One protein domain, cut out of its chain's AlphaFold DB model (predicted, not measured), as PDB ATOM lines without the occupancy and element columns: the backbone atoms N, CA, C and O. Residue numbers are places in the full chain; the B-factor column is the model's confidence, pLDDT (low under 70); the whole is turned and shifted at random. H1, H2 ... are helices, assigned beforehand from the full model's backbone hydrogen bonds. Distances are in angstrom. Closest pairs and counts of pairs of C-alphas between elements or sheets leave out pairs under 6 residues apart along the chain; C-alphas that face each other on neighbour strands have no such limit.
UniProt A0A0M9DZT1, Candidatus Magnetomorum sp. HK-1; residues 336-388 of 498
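Overview. This is residues 336 to 388 of the 498 residues of a protein of Candidatus Magnetomorum sp. HK-1 (UniProt A0A0M9DZT1). This is a loose, elongated piece with little regular structure: helix H1 lies at one end and the short helix H2 at the other, with loops between them. Residues 357 to 370 run from H1 to H2, and residues 375 to 388 fold back from H2, the two stretches pairing briefly midway. The printed part has 53 residues, 14 of them in the two named helices, H1 then H2, with no named strand; its class is all helix. The radius of gyration of the C-alphas is 13.8 A and the spans are 41 by 22 by 15 A.

Arrangement. H1, residues 347 to 356, has every O i to N i+4 pair within hydrogen-bond range. H2, residues 371 to 374, is too short for such a pair, and its one O i to N i+3 pair is not within range. H1 and H2 are apart. Residues 362 to 363 pair with residues 382 to 383, antiparallel.

Along the chain. H1 measures 14.2 A from C-alpha 347 at (-6.523, -10.580, -79.261) to C-alpha 356. H2 measures 5.2 A and ends with C-alpha 374 at (24.948, -10.989, -70.788).

Size, cuts and confidence. The C-alphas farthest apart, of Gly 336 and Asn 375, are 43.4 A apart. The printed part has no cut. H1 to H2 is a long link of 14 residues. Residues 370 to 377 have pLDDT under 70.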
ATOM      1  N   GLY A 336     -15.045 -16.746 -74.809       94.81
ATOM      2  CA  GLY A 336     -14.282 -15.529 -74.561       94.81
ATOM      3  C   GLY A 336     -12.791 -15.814 -74.569       94.81
ATOM      4  O   GLY A 336     -12.360 -16.934 -74.282       94.81
ATOM      5  N   MET A 337     -12.006 -14.805 -74.929       96.31
ATOM      6  CA  MET A 337     -10.551 -14.869 -74.914       96.31
ATOM      7  C   MET A 337      -9.929 -13.497 -74.688       96.31
ATOM      8  O   MET A 337     -10.414 -12.479 -75.176       96.31
ATOM      9  N   ALA A 338      -8.796 -13.507 -74.005       97.00
ATOM     10  CA  ALA A 338      -7.890 -12.383 -73.868       97.00
ATOM     11  C   ALA A 338      -6.458 -12.921 -73.872       97.00
ATOM     12  O   ALA A 338      -6.227 -14.110 -73.632       97.00
ATOM     13  N   CYS A 339      -5.488 -12.071 -74.196       95.00
ATOM     14  CA  CYS A 339      -4.096 -12.487 -74.256       95.00
ATOM     15  C   CYS A 339      -3.138 -11.312 -74.109       95.00
ATOM     16  O   CYS A 339      -3.460 -10.181 -74.473       95.00
ATOM     17  N   ARG A 340      -1.918 -11.628 -73.679       94.56
ATOM     18  CA  ARG A 340      -0.751 -10.752 -73.747       94.56
ATOM     19  C   ARG A 340       0.355 -11.494 -74.482       94.56
ATOM     20  O   ARG A 340       0.740 -12.588 -74.079       94.56
ATOM     21  N   PHE A 341       0.849 -10.904 -75.561       95.06
ATOM     22  CA  PHE A 341       1.956 -11.412 -76.362       95.06
ATOM     23  C   PHE A 341       2.976 -10.294 -76.606       95.06
ATOM     24  O   PHE A 341       2.631  -9.112 -76.543       95.06
ATOM     25  N   PRO A 342       4.240 -10.630 -76.906       94.94
ATOM     26  CA  PRO A 342       5.212  -9.634 -77.340       94.94
ATOM     27  C   PRO A 342       4.657  -8.834 -78.528       94.94
ATOM     28  O   PRO A 342       4.271  -9.411 -79.540       94.94
ATOM     29  N   GLY A 343       4.559  -7.511 -78.377       92.25
ATOM     30  CA  GLY A 343       4.002  -6.605 -79.392       92.25
ATOM     31  C   GLY A 343       2.469  -6.533 -79.485       92.25
ATOM     32  O   GLY A 343       1.971  -5.726 -80.269       92.25
ATOM     33  N   ALA A 344       1.719  -7.307 -78.694       94.94
ATOM     34  CA  ALA A 344       0.255  -7.288 -78.692       94.94
ATOM     35  C   ALA A 344      -0.326  -7.472 -77.286       94.94
ATOM     36  O   ALA A 344      -0.180  -8.518 -76.657       94.94
ATOM     37  N   ASN A 345      -1.087  -6.484 -76.830       93.44
ATOM     38  CA  ASN A 345      -1.771  -6.523 -75.544       93.44
ATOM     39  C   ASN A 345      -3.209  -7.036 -75.653       93.44
ATOM     40  O   ASN A 345      -3.862  -7.210 -74.634       93.44
ATOM     41  N   THR A 346      -3.726  -7.277 -76.858       94.69
ATOM     42  CA  THR A 346      -5.094  -7.775 -77.062       94.69
ATOM     43  C   THR A 346      -5.156  -8.824 -78.166       94.69
ATOM     44  O   THR A 346      -4.287  -8.891 -79.037       94.69
ATOM     45  N   VAL A 347      -6.245  -9.599 -78.195       95.12
ATOM     46  CA  VAL A 347      -6.523 -10.580 -79.261       95.12
ATOM     47  C   VAL A 347      -6.544  -9.917 -80.642       95.12
ATOM     48  O   VAL A 347      -6.026 -10.468 -81.613       95.12
ATOM     49  N   GLY A 348      -7.108  -8.710 -80.744       95.06
ATOM     50  CA  GLY A 348      -7.183  -7.967 -82.002       95.06
ATOM     51  C   GLY A 348      -5.820  -7.474 -82.493       95.06
ATOM     52  O   GLY A 348      -5.547  -7.511 -83.694       95.06
ATOM     53  N   GLU A 349      -4.954  -7.030 -81.583       96.56
ATOM     54  CA  GLU A 349      -3.568  -6.677 -81.908       96.56
ATOM     55  C   GLU A 349      -2.770  -7.910 -82.327       96.56
ATOM     56  O   GLU A 349      -2.110  -7.883 -83.366       96.56
ATOM     57  N   PHE A 350      -2.916  -9.018 -81.598       96.38
ATOM     58  CA  PHE A 350      -2.248 -10.274 -81.920       96.38
ATOM     59  C   PHE A 350      -2.663 -10.788 -83.303       96.38
ATOM     60  O   PHE A 350      -1.815 -11.128 -84.128       96.38
ATOM     61  N   TRP A 351      -3.958 -10.734 -83.629       96.69
ATOM     62  CA  TRP A 351      -4.452 -11.085 -84.960       96.69
ATOM     63  C   TRP A 351      -3.849 -10.216 -86.072       96.69
ATOM     64  O   TRP A 351      -3.469 -10.731 -87.125       96.69
ATOM     65  N   LYS A 352      -3.724  -8.899 -85.854       96.94
ATOM     66  CA  LYS A 352      -3.074  -7.998 -86.821       96.94
ATOM     67  C   LYS A 352      -1.607  -8.367 -87.026       96.94
ATOM     68  O   LYS A 352      -1.154  -8.361 -88.168       96.94
ATOM     69  N   MET A 353      -0.885  -8.712 -85.961       97.00
ATOM     70  CA  MET A 353       0.508  -9.158 -86.059       97.00
ATOM     71  C   MET A 353       0.641 -10.441 -86.873       97.00
ATOM     72  O   MET A 353       1.434 -10.473 -87.813       97.00
ATOM     73  N   LEU A 354      -0.179 -11.454 -86.572       97.00
ATOM     74  CA  LEU A 354      -0.191 -12.721 -87.309       97.00
ATOM     75  C   LEU A 354      -0.503 -12.507 -88.790       97.00
ATOM     76  O   LEU A 354       0.209 -13.008 -89.658       97.00
ATOM     77  N   LYS A 355      -1.536 -11.711 -89.089       97.62
ATOM     78  CA  LYS A 355      -1.939 -11.401 -90.465       97.62
ATOM     79  C   LYS A 355      -0.843 -10.672 -91.249       97.62
ATOM     80  O   LYS A 355      -0.720 -10.881 -92.452       97.62
ATOM     81  N   ASN A 356      -0.074  -9.820 -90.577       97.12
ATOM     82  CA  ASN A 356       0.987  -9.022 -91.188       97.12
ATOM     83  C   ASN A 356       2.365  -9.711 -91.153       97.12
ATOM     84  O   ASN A 356       3.328  -9.127 -91.642       97.12
ATOM     85  N   GLY A 357       2.474 -10.919 -90.584       96.38
ATOM     86  CA  GLY A 357       3.742 -11.646 -90.470       96.38
ATOM     87  C   GLY A 357       4.794 -10.919 -89.626       96.38
ATOM     88  O   GLY A 357       5.971 -10.948 -89.971       96.38
ATOM     89  N   ILE A 358       4.373 -10.220 -88.567       96.75
ATOM     90  CA  ILE A 358       5.281  -9.438 -87.714       96.75
ATOM     91  C   ILE A 358       6.057 -10.373 -86.779       96.75
ATOM     92  O   ILE A 358       5.452 -11.106 -85.997       96.75
ATOM     93  N   ASP A 359       7.389 -10.295 -86.828       95.81
ATOM     94  CA  ASP A 359       8.287 -10.910 -85.849       95.81
ATOM     95  C   ASP A 359       8.425  -9.998 -84.618       95.81
ATOM     96  O   ASP A 359       8.760  -8.818 -84.737       95.81
ATOM     97  N   ALA A 360       8.125 -10.547 -83.442       95.19
ATOM     98  CA  ALA A 360       8.124  -9.840 -82.165       95.19
ATOM     99  C   ALA A 360       9.345 -10.160 -81.287       95.19
ATOM    100  O   ALA A 360       9.376  -9.786 -80.112       95.19
ATOM    101  N   ILE A 361      10.323 -10.890 -81.824       94.81
ATOM    102  CA  ILE A 361      11.558 -11.211 -81.122       94.81
ATOM    103  C   ILE A 361      12.448  -9.970 -81.059       94.81
ATOM    104  O   ILE A 361      12.759  -9.336 -82.068       94.81
ATOM    105  N   SER A 362      12.888  -9.631 -79.851       90.56
ATOM    106  CA  SER A 362      13.789  -8.512 -79.593       90.56
ATOM    107  C   SER A 362      14.946  -8.941 -78.694       90.56
ATOM    108  O   SER A 362      15.018 -10.080 -78.226       90.56
ATOM    109  N   THR A 363      15.906  -8.045 -78.492       88.62
ATOM    110  CA  THR A 363      16.971  -8.243 -77.510       88.62
ATOM    111  C   THR A 363      16.441  -8.086 -76.088       88.62
ATOM    112  O   THR A 363      15.453  -7.385 -75.870       88.62
ATOM    113  N   ILE A 364      17.131  -8.685 -75.113       85.25
ATOM    114  CA  ILE A 364      16.778  -8.573 -73.687       85.25
ATOM    115  C   ILE A 364      16.585  -7.094 -73.282       85.25
ATOM    116  O   ILE A 364      17.512  -6.303 -73.471       85.25
ATOM    117  N   PRO A 365      15.429  -6.710 -72.708       84.38
ATOM    118  CA  PRO A 365      15.203  -5.365 -72.188       84.38
ATOM    119  C   PRO A 365      16.181  -5.006 -71.065       84.38
ATOM    120  O   PRO A 365      16.507  -5.853 -70.230       84.38
ATOM    121  N   GLU A 366      16.598  -3.738 -70.988       81.50
ATOM    122  CA  GLU A 366      17.566  -3.269 -69.983       81.50
ATOM    123  C   GLU A 366      17.118  -3.561 -68.543       81.50
ATOM    124  O   GLU A 366      17.911  -4.027 -67.728       81.50
ATOM    125  N   ASN A 367      15.828  -3.387 -68.246       77.38
ATOM    126  CA  ASN A 367      15.241  -3.658 -66.929       77.38
ATOM    127  C   ASN A 367      15.163  -5.156 -66.566       77.38
ATOM    128  O   ASN A 367      14.826  -5.498 -65.435       77.38
ATOM    129  N   ARG A 368      15.461  -6.060 -67.507       76.38
ATOM    130  CA  ARG A 368      15.530  -7.518 -67.304       76.38
ATOM    131  C   ARG A 368      16.954  -8.055 -67.436       76.38
ATOM    132  O   ARG A 368      17.173  -9.260 -67.309       76.38
ATOM    133  N   MET A 369      17.919  -7.180 -67.702       70.75
ATOM    134  CA  MET A 369      19.280  -7.568 -68.023       70.75
ATOM    135  C   MET A 369      20.086  -7.857 -66.755       70.75
ATOM    136  O   MET A 369      20.313  -6.986 -65.919       70.75
ATOM    137  N   ASN A 370      20.582  -9.088 -66.640       67.94
ATOM    138  CA  ASN A 370      21.613  -9.431 -65.669       67.94
ATOM    139  C   ASN A 370      22.988  -9.321 -66.346       67.94
ATOM    140  O   ASN A 370      23.308 -10.108 -67.239       67.94
ATOM    141  N   GLN A 371      23.805  -8.358 -65.909       57.97
ATOM    142  CA  GLN A 371      25.121  -8.075 -66.501       57.97
ATOM    143  C   GLN A 371      26.074  -9.284 -66.482       57.97
ATOM    144  O   GLN A 371      26.906  -9.412 -67.377       57.97
ATOM    145  N   MET A 372      25.941 -10.199 -65.510       55.16
ATOM    146  CA  MET A 372      26.766 -11.414 -65.449       55.16
ATOM    147  C   MET A 372      26.386 -12.442 -66.525       55.16
ATOM    148  O   MET A 372      27.273 -13.084 -67.075       55.16
ATOM    149  N   LEU A 373      25.096 -12.568 -66.858       60.00
ATOM    150  CA  LEU A 373      24.611 -13.499 -67.890       60.00
ATOM    151  C   LEU A 373      24.822 -12.951 -69.308       60.00
ATOM    152  O   LEU A 373      25.034 -13.713 -70.244       60.00
ATOM    153  N   PHE A 374      24.809 -11.627 -69.476       60.59
ATOM    154  CA  PHE A 374      24.948 -10.989 -70.788       60.59
ATOM    155  C   PHE A 374      26.366 -11.097 -71.388       60.59
ATOM    156  O   PHE A 374      26.531 -11.084 -72.613       60.59
ATOM    157  N   ASN A 375      27.383 -11.223 -70.528       65.50
ATOM    158  CA  ASN A 375      28.782 -11.405 -70.929       65.50
ATOM    159  C   ASN A 375      29.115 -12.850 -71.334       65.50
ATOM    160  O   ASN A 375      30.179 -13.088 -71.906       65.50
ATOM    161  N   ASP A 376      28.217 -13.802 -71.081       69.06
ATOM    162  CA  ASP A 376      28.344 -15.168 -71.571       69.06
ATOM    163  C   ASP A 376      27.894 -15.241 -73.039       69.06
ATOM    164  O   ASP A 376      26.746 -14.963 -73.392       69.06
ATOM    165  N   SER A 377      28.815 -15.621 -73.926       69.38
ATOM    166  CA  SER A 377      28.534 -15.791 -75.355       69.38
ATOM    167  C   SER A 377      27.531 -16.907 -75.660       69.38
ATOM    168  O   SER A 377      26.974 -16.924 -76.755       69.38
ATOM    169  N   THR A 378      27.317 -17.835 -74.725       73.88
ATOM    170  CA  THR A 378      26.394 -18.970 -74.871       73.88
ATOM    171  C   THR A 378      24.964 -18.643 -74.437       73.88
ATOM    172  O   THR A 378      24.045 -19.400 -74.751       73.88
ATOM    173  N   PHE A 379      24.746 -17.502 -73.773       73.94
ATOM    174  CA  PHE A 379      23.422 -17.097 -73.318       73.94
ATOM    175  C   PHE A 379      22.570 -16.566 -74.488       73.94
ATOM    176  O   PHE A 379      23.029 -15.702 -75.245       73.94
ATOM    177  N   PRO A 380      21.319 -17.034 -74.662       75.50
ATOM    178  CA  PRO A 380      20.441 -16.536 -75.714       75.50
ATOM    179  C   PRO A 380      20.104 -15.055 -75.486       75.50
ATOM    180  O   PRO A 380      19.534 -14.675 -74.468       75.50
ATOM    181  N   LYS A 381      20.464 -14.205 -76.456       78.38
ATOM    182  CA  LYS A 381      20.313 -12.737 -76.370       78.38
ATOM    183  C   LYS A 381      18.996 -12.201 -76.929       78.38
ATOM    184  O   LYS A 381      18.743 -11.003 -76.824       78.38
ATOM    185  N   HIS A 382      18.193 -13.072 -77.532       88.00
ATOM    186  CA  HIS A 382      16.940 -12.725 -78.190       88.00
ATOM    187  C   HIS A 382      15.787 -13.515 -77.577       88.00
ATOM    188  O   HIS A 382      15.933 -14.703 -77.286       88.00
ATOM    189  N   GLY A 383      14.643 -12.861 -77.411       89.81
ATOM    190  CA  GLY A 383      13.441 -13.451 -76.839       89.81
ATOM    191  C   GLY A 383      12.204 -12.603 -77.116       89.81
ATOM    192  O   GLY A 383      12.294 -11.478 -77.606       89.81
ATOM    193  N   GLY A 384      11.036 -13.163 -76.818       92.25
ATOM    194  CA  GLY A 384       9.783 -12.419 -76.809       92.25
ATOM    195  C   GLY A 384       9.539 -11.836 -75.422       92.25
ATOM    196  O   GLY A 384       9.452 -12.589 -74.453       92.25
ATOM    197  N   TYR A 385       9.415 -10.514 -75.321       90.88
ATOM    198  CA  TYR A 385       9.239  -9.825 -74.042       90.88
ATOM    199  C   TYR A 385       7.894  -9.115 -73.973       90.88
ATOM    200  O   TYR A 385       7.459  -8.468 -74.926       90.88
ATOM    201  N   LEU A 386       7.245  -9.236 -72.818       91.44
ATOM    202  CA  LEU A 386       6.049  -8.472 -72.494       91.44
ATOM    203  C   LEU A 386       6.454  -7.122 -71.903       91.44
ATOM    204  O   LEU A 386       7.361  -7.042 -71.070       91.44
ATOM    205  N   ASN A 387       5.769  -6.072 -72.341       85.88
ATOM    206  CA  ASN A 387       5.943  -4.727 -71.810       85.88
ATOM    207  C   ASN A 387       5.142  -4.567 -70.513       85.88
ATOM    208  O   ASN A 387       4.152  -5.267 -70.314       85.88
ATOM    209  N   ASN A 388       5.544  -3.615 -69.668       86.06
ATOM    210  CA  ASN A 388       4.804  -3.213 -68.463       86.06
ATOM    211  C   ASN A 388       4.484  -4.378 -67.504       86.06
ATOM    212  O   ASN A 388       3.443  -4.382 -66.858       86.06
TER     213      ASN A 388